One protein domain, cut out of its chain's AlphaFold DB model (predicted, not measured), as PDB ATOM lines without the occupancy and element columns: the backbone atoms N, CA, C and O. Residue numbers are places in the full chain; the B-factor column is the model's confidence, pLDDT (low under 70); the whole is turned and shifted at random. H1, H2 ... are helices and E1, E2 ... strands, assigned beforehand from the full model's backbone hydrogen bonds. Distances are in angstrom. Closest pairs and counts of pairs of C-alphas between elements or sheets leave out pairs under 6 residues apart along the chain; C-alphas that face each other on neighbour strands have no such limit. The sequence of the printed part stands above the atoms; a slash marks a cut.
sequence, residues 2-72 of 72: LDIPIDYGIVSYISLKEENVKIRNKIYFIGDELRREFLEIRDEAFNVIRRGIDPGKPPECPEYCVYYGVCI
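AT A GLANCE: This is residues 2 to 72 of the 72 residues of the protein "DUF911 domain-containing protein" of Nitrososphaeria archaeon (UniProt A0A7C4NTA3). The model is an open arch: a long two-stranded hairpin of E1 and E2 makes one leg, H1 runs off from the hairpin's open end as a single helix, and the unnamed tail, residues 52 to 72, hangs from the helix's far end as a second, looped leg. The space between the hairpin and the tail is empty. The printed part has 71 residues with two named strands and one named helix in the order E1, E2, H1; the sheet, E1 - E2, is antiparallel and the class is mixed, helices and strands. The whole is extended, with a radius of gyration of the C-alphas of 18.0 A, and flat, spanning 43 by 42 by 21 A.

IN THESE COORDINATES: After residues 2 to 7, E1 takes residues 8 to 17, beginning at C-alpha 8 at (196.986, 222.529, 188.063) and measuring 28.9 A from first to last C-alpha. E2, residues 20 to 29, measures 29.4 A. H1, residues 32 to 51, measures 28.2 A and ends at C-alpha 51 at (215.205, 208.144, 163.430).

HOW THE PARTS SIT: E1 and E2 form a hairpin over a tight link of 2 residues, antiparallel at 162 degrees between their directions. The C-alphas of residues 12 and 25 face each other at 4.4 A. N 11 and O 26 are within hydrogen-bond range at 2.8 A, as are N 24 and O 13 at 2.8 A. A tight link of 2 residues joins E2 to H1. E1 and H1 are apart. In H1 every O i to N i+4 pair is within hydrogen-bond range.

THE WHOLE: The C-alphas of Glu 19 and Arg 51, the two farthest apart, are 49.9 A from each other. Residues 16 to 21, 36 to 43, 48 to 53 and 62 to 67 stand free. The printed part has no cut, and no link between named elements is long. The mean pLDDT of the printed part is 93.2, with residue 2 under 70.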
ATOM      1  N   LEU A   2     187.146 209.843 183.006       58.03
ATOM      2  CA  LEU A   2     188.101 210.805 183.575       58.03
ATOM      3  C   LEU A   2     188.586 211.766 182.472       58.03
ATOM      4  O   LEU A   2     189.765 212.082 182.399       58.03
ATOM      5  N   ASP A   3     187.679 212.227 181.608       71.75
ATOM      6  CA  ASP A   3     187.997 213.187 180.535       71.75
ATOM      7  C   ASP A   3     188.030 214.643 181.030       71.75
ATOM      8  O   ASP A   3     187.980 215.588 180.244       71.75
ATOM      9  N   ILE A   4     188.098 214.850 182.348       84.25
ATOM     10  CA  ILE A   4     188.238 216.186 182.924       84.25
ATOM     11  C   ILE A   4     189.728 216.556 182.881       84.25
ATOM     12  O   ILE A   4     190.541 215.843 183.480       84.25
ATOM     13  N   PRO A   5     190.110 217.647 182.192       84.75
ATOM     14  CA  PRO A   5     191.501 218.065 182.117       84.75
ATOM     15  C   PRO A   5     192.045 218.444 183.500       84.75
ATOM     16  O   PRO A   5     191.349 219.013 184.340       84.75
ATOM     17  N   ILE A   6     193.321 218.127 183.739       89.69
ATOM     18  CA  ILE A   6     194.044 218.567 184.936       89.69
ATOM     19  C   ILE A   6     194.658 219.932 184.641       89.69
ATOM     20  O   ILE A   6     195.580 220.030 183.829       89.69
ATOM     21  N   ASP A   7     194.166 220.966 185.317       94.31
ATOM     22  CA  ASP A   7     194.562 222.362 185.074       94.31
ATOM     23  C   ASP A   7     195.618 222.889 186.053       94.31
ATOM     24  O   ASP A   7     196.127 223.995 185.881       94.31
ATOM     25  N   TYR A   8     195.986 222.117 187.078       95.31
ATOM     26  CA  TYR A   8     196.986 222.529 188.063       95.31
ATOM     27  C   TYR A   8     197.898 221.376 188.474       95.31
ATOM     28  O   TYR A   8     197.447 220.254 188.696       95.31
ATOM     29  N   GLY A   9     199.186 221.681 188.630       94.69
ATOM     30  CA  GLY A   9     200.199 220.768 189.154       94.69
ATOM     31  C   GLY A   9     201.002 221.419 190.276       94.69
ATOM     32  O   GLY A   9     201.216 222.630 190.277       94.69
ATOM     33  N   ILE A  10     201.461 220.623 191.243       97.25
ATOM     34  CA  ILE A  10     202.291 221.106 192.353       97.25
ATOM     35  C   ILE A  10     203.600 220.326 192.372       97.25
ATOM     36  O   ILE A  10     203.604 219.104 192.505       97.25
ATOM     37  N   VAL A  11     204.720 221.045 192.304       97.44
ATOM     38  CA  VAL A  11     206.055 220.493 192.544       97.44
ATOM     39  C   VAL A  11     206.469 220.848 193.966       97.44
ATOM     40  O   VAL A  11     206.705 222.016 194.285       97.44
ATOM     41  N   SER A  12     206.553 219.833 194.822       97.31
ATOM     42  CA  SER A  12     206.928 219.991 196.229       97.31
ATOM     43  C   SER A  12     208.409 219.670 196.409       97.31
ATOM     44  O   SER A  12     208.826 218.523 196.283       97.31
ATOM     45  N   TYR A  13     209.217 220.685 196.706       97.06
ATOM     46  CA  TYR A  13     210.627 220.517 197.049       97.06
ATOM     47  C   TYR A  13     210.746 220.290 198.548       97.06
ATOM     48  O   TYR A  13     210.417 221.180 199.333       97.06
ATOM     49  N   ILE A  14     211.247 219.125 198.935       96.31
ATOM     50  CA  ILE A  14     211.499 218.775 200.330       96.31
ATOM     51  C   ILE A  14     213.009 218.802 200.540       96.31
ATOM     52  O   ILE A  14     213.750 218.148 199.809       96.31
ATOM     53  N   SER A  15     213.472 219.570 201.522       95.19
ATOM     54  CA  SER A  15     214.869 219.581 201.937       95.19
ATOM     55  C   SER A  15     214.998 219.351 203.433       95.19
ATOM     56  O   SER A  15     214.218 219.858 204.240       95.19
ATOM     57  N   LEU A  16     216.006 218.566 203.790       95.44
ATOM     58  CA  LEU A  16     216.395 218.301 205.164       95.44
ATOM     59  C   LEU A  16     217.613 219.170 205.464       95.44
ATOM     60  O   LEU A  16     218.612 219.106 204.746       95.44
ATOM     61  N   LYS A  17     217.525 220.008 206.497       89.19
ATOM     62  CA  LYS A  17     218.677 220.738 207.025       89.19
ATOM     63  C   LYS A  17     218.743 220.498 208.524       89.19
ATOM     64  O   LYS A  17     217.891 220.997 209.257       89.19
ATOM     65  N   GLU A  18     219.757 219.740 208.941       88.12
ATOM     66  CA  GLU A  18     219.896 219.236 210.314       88.12
ATOM     67  C   GLU A  18     218.635 218.444 210.709       88.12
ATOM     68  O   GLU A  18     218.268 217.506 210.006       88.12
ATOM     69  N   GLU A  19     217.944 218.844 211.778       89.81
ATOM     70  CA  GLU A  19     216.700 218.220 212.254       89.81
ATOM     71  C   GLU A  19     215.428 218.857 211.663       89.81
ATOM     72  O   GLU A  19     214.311 218.476 212.014       89.81
ATOM     73  N   ASN A  20     215.561 219.834 210.759       92.69
ATOM     74  CA  ASN A  20     214.423 220.560 210.201       92.69
ATOM     75  C   ASN A  20     214.074 220.093 208.785       92.69
ATOM     76  O   ASN A  20     214.923 220.054 207.890       92.69
ATOM     77  N   VAL A  21     212.781 219.845 208.559       94.88
ATOM     78  CA  VAL A  21     212.204 219.614 207.229       94.88
ATOM     79  C   VAL A  21     211.697 220.945 206.676       94.88
ATOM     80  O   VAL A  21     210.803 221.566 207.250       94.88
ATOM     81  N   LYS A  22     212.238 221.388 205.540       95.19
ATOM     82  CA  LYS A  22     211.692 222.508 204.764       95.19
ATOM     83  C   LYS A  22     210.952 221.980 203.546       95.19
ATOM     84  O   LYS A  22     211.507 221.225 202.755       95.19
ATOM     85  N   ILE A  23     209.712 222.432 203.373       95.75
ATOM     86  CA  ILE A  23     208.883 222.121 202.206       95.75
ATOM     87  C   ILE A  23     208.620 223.420 201.450       95.75
ATOM     88  O   ILE A  23     208.149 224.400 202.026       95.75
ATOM     89  N   ARG A  24     208.931 223.436 200.153       96.62
ATOM     90  CA  ARG A  24     208.626 224.543 199.244       96.62
ATOM     91  C   ARG A  24     207.798 224.024 198.081       96.62
ATOM     92  O   ARG A  24     208.318 223.305 197.233       96.62
ATOM     93  N   ASN A  25     206.553 224.469 198.000       97.81
ATOM     94  CA  ASN A  25     205.649 224.107 196.914       97.81
ATOM     95  C   ASN A  25     205.709 225.161 195.809       97.81
ATOM     96  O   ASN A  25     205.615 226.358 196.080       97.81
ATOM     97  N   LYS A  26     205.860 224.714 194.564       97.88
ATOM     98  CA  LYS A  26     205.630 225.527 193.369       97.88
ATOM     99  C   LYS A  26     204.367 225.031 192.683       97.88
ATOM    100  O   LYS A  26     204.287 223.855 192.340       97.88
ATOM    101  N   ILE A  27     203.401 225.924 192.509       96.88
ATOM    102  CA  ILE A  27     202.132 225.634 191.841       96.88
ATOM    103  C   ILE A  27     202.251 226.095 190.391       96.88
ATOM    104  O   ILE A  27     202.713 227.205 190.131       96.88
ATOM    105  N   TYR A  28     201.829 225.243 189.468       95.75
ATOM    106  CA  TYR A  28     201.824 225.496 188.037       95.75
ATOM    107  C   TYR A  28     200.395 225.418 187.522       95.75
ATOM    108  O   TYR A  28     199.687 224.453 187.807       95.75
ATOM    109  N   PHE A  29     199.989 226.430 186.759       95.88
ATOM    110  CA  PHE A  29     198.789 226.353 185.940       95.88
ATOM    111  C   PHE A  29     199.130 225.610 184.649       95.88
ATOM    112  O   PHE A  29     200.051 225.991 183.927       95.88
ATOM    113  N   ILE A  30     198.402 224.535 184.385       95.62
ATOM    114  CA  ILE A  30     198.551 223.697 183.204       95.62
ATOM    115  C   ILE A  30     197.502 224.172 182.205       95.62
ATOM    116  O   ILE A  30     196.429 223.597 182.098       95.62
ATOM    117  N   GLY A  31     197.798 225.276 181.525       94.62
ATOM    118  CA  GLY A  31     196.976 225.781 180.426       94.62
ATOM    119  C   GLY A  31     197.339 225.141 179.087       94.62
ATOM    120  O   GLY A  31     198.248 224.313 178.996       94.62
ATOM    121  N   ASP A  32     196.655 225.569 178.031       94.81
ATOM    122  CA  ASP A  32     196.841 225.015 176.685       94.81
ATOM    123  C   ASP A  32     198.253 225.230 176.133       94.81
ATOM    124  O   ASP A  32     198.789 224.327 175.495       94.81
ATOM    125  N   GLU A  33     198.894 226.362 176.447       95.69
ATOM    126  CA  GLU A  33     200.268 226.626 176.002       95.69
ATOM    127  C   GLU A  33     201.255 225.615 176.595       95.69
ATOM    128  O   GLU A  33     201.957 224.936 175.854       95.69
ATOM    129  N   LEU A  34     201.235 225.416 177.919       95.12
ATOM    130  CA  LEU A  34     202.128 224.456 178.578       95.12
ATOM    131  C   LEU A  34     201.895 223.024 178.071       95.12
ATOM    132  O   LEU A  34     202.835 222.242 177.935       95.12
ATOM    133  N   ARG A  35     200.638 222.666 177.782       94.56
ATOM    134  CA  ARG A  35     200.296 221.362 177.197       94.56
ATOM    135  C   ARG A  35     200.876 221.215 175.798       94.56
ATOM    136  O   ARG A  35     201.441 220.168 175.492       94.56
ATOM    137  N   ARG A  36     200.736 222.244 174.965       96.81
ATOM    138  CA  ARG A  36     201.278 222.262 173.608       96.81
ATOM    139  C   ARG A  36     202.801 222.152 173.628       96.81
ATOM    140  O   ARG A  36     203.322 221.241 172.995       96.81
ATOM    141  N   GLU A  37     203.485 222.993 174.399       97.00
ATOM    142  CA  GLU A  37     204.948 222.959 174.551       97.00
ATOM    143  C   GLU A  37     205.432 221.571 174.998       97.00
ATOM    144  O   GLU A  37     206.374 221.014 174.436       97.00
ATOM    145  N   PHE A  38     204.750 220.961 175.975       95.75
ATOM    146  CA  PHE A  38     205.081 219.614 176.434       95.75
ATOM    147  C   PHE A  38     204.942 218.559 175.325       95.75
ATOM    148  O   PHE A  38     205.811 217.695 175.182       95.75
ATOM    149  N   LEU A  39     203.856 218.606 174.545       97.00
ATOM    150  CA  LEU A  39     203.638 217.676 173.435       97.00
ATOM    151  C   LEU A  39     204.685 217.857 172.332       97.00
ATOM    152  O   LEU A  39     205.184 216.859 171.817       97.00
ATOM    153  N   GLU A  40     205.059 219.097 172.019       98.19
ATOM    154  CA  GLU A  40     206.102 219.401 171.035       98.19
ATOM    155  C   GLU A  40     207.452 218.801 171.448       98.19
ATOM    156  O   GLU A  40     208.050 218.056 170.671       98.19
ATOM    157  N   ILE A  41     207.880 219.017 172.699       96.88
ATOM    158  CA  ILE A  41     209.131 218.454 173.238       96.88
ATOM    159  C   ILE A  41     209.099 216.919 173.221       96.88
ATOM    160  O   ILE A  41     210.082 216.264 172.861       96.88
ATOM    161  N   ARG A  42     207.967 216.316 173.604       97.19
ATOM    162  CA  ARG A  42     207.801 214.857 173.592       97.19
ATOM    163  C   ARG A  42     207.941 214.296 172.179       97.19
ATOM    164  O   ARG A  42     208.625 213.290 171.983       97.19
ATOM    165  N   ASP A  43     207.273 214.915 171.213       97.75
ATOM    166  CA  ASP A  43     207.253 214.441 169.833       97.75
ATOM    167  C   ASP A  43     208.618 214.647 169.158       97.75
ATOM    168  O   ASP A  43     209.054 213.800 168.372       97.75
ATOM    169  N   GLU A  44     209.348 215.709 169.506       95.44
ATOM    170  CA  GLU A  44     210.743 215.904 169.109       95.44
ATOM    171  C   GLU A  44     211.643 214.787 169.655       95.44
ATOM    172  O   GLU A  44     212.308 214.097 168.876       95.44
ATOM    173  N   ALA A  45     211.600 214.527 170.966       95.69
ATOM    174  CA  ALA A  45     212.382 213.462 171.594       95.69
ATOM    175  C   ALA A  45     212.062 212.082 170.992       95.69
ATOM    176  O   ALA A  45     212.959 211.279 170.719       95.69
ATOM    177  N   PHE A  46     210.785 211.811 170.713       96.69
ATOM    178  CA  PHE A  46     210.375 210.581 170.044       96.69
ATOM    179  C   PHE A  46     210.941 210.481 168.623       96.69
ATOM    180  O   PHE A  46     211.370 209.406 168.199       96.69
ATOM    181  N   ASN A  47     210.983 211.587 167.878       95.81
ATOM    182  CA  ASN A  47     211.564 211.613 166.537       95.81
ATOM    183  C   ASN A  47     213.074 211.357 166.540       95.81
ATOM    184  O   ASN A  47     213.538 210.623 165.663       95.81
ATOM    185  N   VAL A  48     213.814 211.903 167.511       95.62
ATOM    186  CA  VAL A  48     215.249 211.631 167.717       95.62
ATOM    187  C   VAL A  48     215.479 210.126 167.861       95.62
ATOM    188  O   VAL A  48     216.237 209.536 167.089       95.62
ATOM    189  N   ILE A  49     214.730 209.477 168.760       96.06
ATOM    190  CA  ILE A  49     214.822 208.030 169.004       96.06
ATOM    191  C   ILE A  49     214.429 207.236 167.754       96.06
ATOM    192  O   ILE A  49     215.176 206.371 167.301       96.06
ATOM    193  N   ARG A  50     213.266 207.534 167.162       97.44
ATOM    194  CA  ARG A  50     212.716 206.784 166.023       97.44
ATOM    195  C   ARG A  50     213.623 206.832 164.796       97.44
ATOM    196  O   ARG A  50     213.652 205.878 164.023       97.44
ATOM    197  N   ARG A  51     214.304 207.957 164.574       96.81
ATOM    198  CA  ARG A  51     215.205 208.144 163.430       96.81
ATOM    199  C   ARG A  51     216.654 207.768 163.742       96.81
ATOM    200  O   ARG A  51     217.450 207.736 162.811       96.81
ATOM    201  N   GLY A  52     216.989 207.489 165.005       94.62
ATOM    202  CA  GLY A  52     218.361 207.213 165.433       94.62
ATOM    203  C   GLY A  52     219.303 208.394 165.185       94.62
ATOM    204  O   GLY A  52     220.447 208.188 164.794       94.62
ATOM    205  N   ILE A  53     218.799 209.622 165.335       92.69
ATOM    206  CA  ILE A  53     219.575 210.852 165.132       92.69
ATOM    207  C   ILE A  53     220.173 211.275 166.477       92.69
ATOM    208  O   ILE A  53     219.543 211.091 167.513       92.69
ATOM    209  N   ASP A  54     221.380 211.839 166.466       90.56
ATOM    210  CA  ASP A  54     221.981 212.468 167.645       90.56
ATOM    211  C   ASP A  54     221.281 213.817 167.929       90.56
ATOM    212  O   ASP A  54     221.239 214.656 167.022       90.56
ATOM    213  N   PRO A  55     220.722 214.057 169.135       90.06
ATOM    214  CA  PRO A  55     220.139 215.357 169.487       90.06
ATOM    215  C   PRO A  55     221.175 216.496 169.514       90.06
ATOM    216  O   PRO A  55     220.792 217.666 169.520       90.06
ATOM    217  N   GLY A  56     222.470 216.174 169.518       89.31
ATOM    218  CA  GLY A  56     223.555 217.136 169.617       89.31
ATOM    219  C   GLY A  56     223.768 217.652 171.042       89.31
ATOM    220  O   GLY A  56     223.114 217.237 172.003       89.31
ATOM    221  N   LYS A  57     224.727 218.571 171.187       90.81
ATOM    222  CA  LYS A  57     225.082 219.165 172.482       90.81
ATOM    223  C   LYS A  57     224.070 220.229 172.918       90.81
ATOM    224  O   LYS A  57     223.750 221.113 172.121       90.81
ATOM    225  N   PRO A  58     223.621 220.218 174.188       91.56
ATOM    226  CA  PRO A  58     222.810 221.306 174.720       91.56
ATOM    227  C   PRO A  58     223.647 222.595 174.860       91.56
ATOM    228  O   PRO A  58     224.874 222.512 174.976       91.56
ATOM    229  N   PRO A  59     223.008 223.782 174.926       91.31
ATOM    230  CA  PRO A  59     223.705 225.056 175.142       91.31
ATOM    231  C   PRO A  59     224.550 225.088 176.422       91.31
ATOM    232  O   PRO A  59     225.605 225.715 176.457       91.31
ATOM    233  N   GLU A  60     224.092 224.393 177.461       93.56
ATOM    234  CA  GLU A  60     224.801 224.220 178.724       93.56
ATOM    235  C   GLU A  60     224.766 222.735 179.103       93.56
ATOM    236  O   GLU A  60     223.712 222.177 179.413       93.56
ATOM    237  N   CYS A  61     225.919 222.065 179.013       92.88
ATOM    238  CA  CYS A  61     226.035 220.647 179.345       92.88
ATOM    239  C   CYS A  61     226.274 220.484 180.855       92.88
ATOM    240  O   CYS A  61     227.268 221.015 181.358       92.88
ATOM    241  N   PRO A  62     225.413 219.751 181.591       93.56
ATOM    242  CA  PRO A  62     225.590 219.584 183.027       93.56
ATOM    243  C   PRO A  62     226.836 218.747 183.338       93.56
ATOM    244  O   PRO A  62     227.103 217.749 182.668       93.56
ATOM    245  N   GLU A  63     227.550 219.091 184.414       93.12
ATOM    246  CA  GLU A  63     228.751 218.357 184.856       93.12
ATOM    247  C   GLU A  63     228.467 216.882 185.175       93.12
ATOM    248  O   GLU A  63     229.335 216.026 185.027       93.12
ATOM    249  N   TYR A  64     227.233 216.567 185.574       94.81
ATOM    250  CA  TYR A  64     226.789 215.202 185.858       94.81
ATOM    251  C   TYR A  64     226.312 214.435 184.610       94.81
ATOM    252  O   TYR A  64     225.767 213.337 184.740       94.81
ATOM    253  N   CYS A  65     226.464 214.990 183.400       93.94
ATOM    254  CA  CYS A  65     226.058 214.313 182.172       93.94
ATOM    255  C   CYS A  65     226.846 213.009 181.985       93.94
ATOM    256  O   CYS A  65     228.069 213.012 181.853       93.94
ATOM    257  N   VAL A  66     226.136 211.885 181.882       94.69
ATOM    258  CA  VAL A  66     226.758 210.561 181.697       94.69
ATOM    259  C   VAL A  66     227.515 210.424 180.368       94.69
ATOM    260  O   VAL A  66     228.353 209.540 180.229       94.69
ATOM    261  N   TYR A  67     227.252 211.316 179.409       93.56
ATOM    262  CA  TYR A  67     227.896 211.350 178.094       93.56
ATOM    263  C   TYR A  67     228.950 212.460 177.957       93.56
ATOM    264  O   TYR A  67     229.472 212.662 176.862       93.56
ATOM    265  N   TYR A  68     229.284 213.180 179.037       92.12
ATOM    266  CA  TYR A  68     230.138 214.376 178.986       92.12
ATOM    267  C   TYR A  68     231.481 214.143 178.274       92.12
ATOM    268  O   TYR A  68     231.913 214.966 177.475       92.12
ATOM    269  N   GLY A  69     232.126 212.998 178.524       91.25
ATOM    270  CA  GLY A  69     233.430 212.665 177.940       91.25
ATOM    271  C   GLY A  69     233.394 212.103 176.514       91.25
ATOM    272  O   GLY A  69     234.458 211.877 175.944       91.25
ATOM    273  N   VAL A  70     232.211 211.834 175.952       92.38
ATOM    274  CA  VAL A  70     232.062 211.148 174.651       92.38
ATOM    275  C   VAL A  70     231.184 211.893 173.645       92.38
ATOM    276  O   VAL A  70     231.271 211.616 172.454       92.38
ATOM    277  N   CYS A  71     230.346 212.829 174.096       90.81
ATOM    278  CA  CYS A  71     229.520 213.658 173.223       90.81
ATOM    279  C   CYS A  71     230.402 214.677 172.472       90.81
ATOM    280  O   CYS A  71     231.218 215.373 173.091       90.81
ATOM    281  N   ILE A  72     230.253 214.761 171.144       81.00
ATOM    282  CA  ILE A  72     231.114 215.540 170.225       81.00
ATOM    283  C   ILE A  72     230.522 216.910 169.920       81.00
ATOM    284  O   ILE A  72     229.286 217.029 169.842       81.00
TER     285      ILE A  72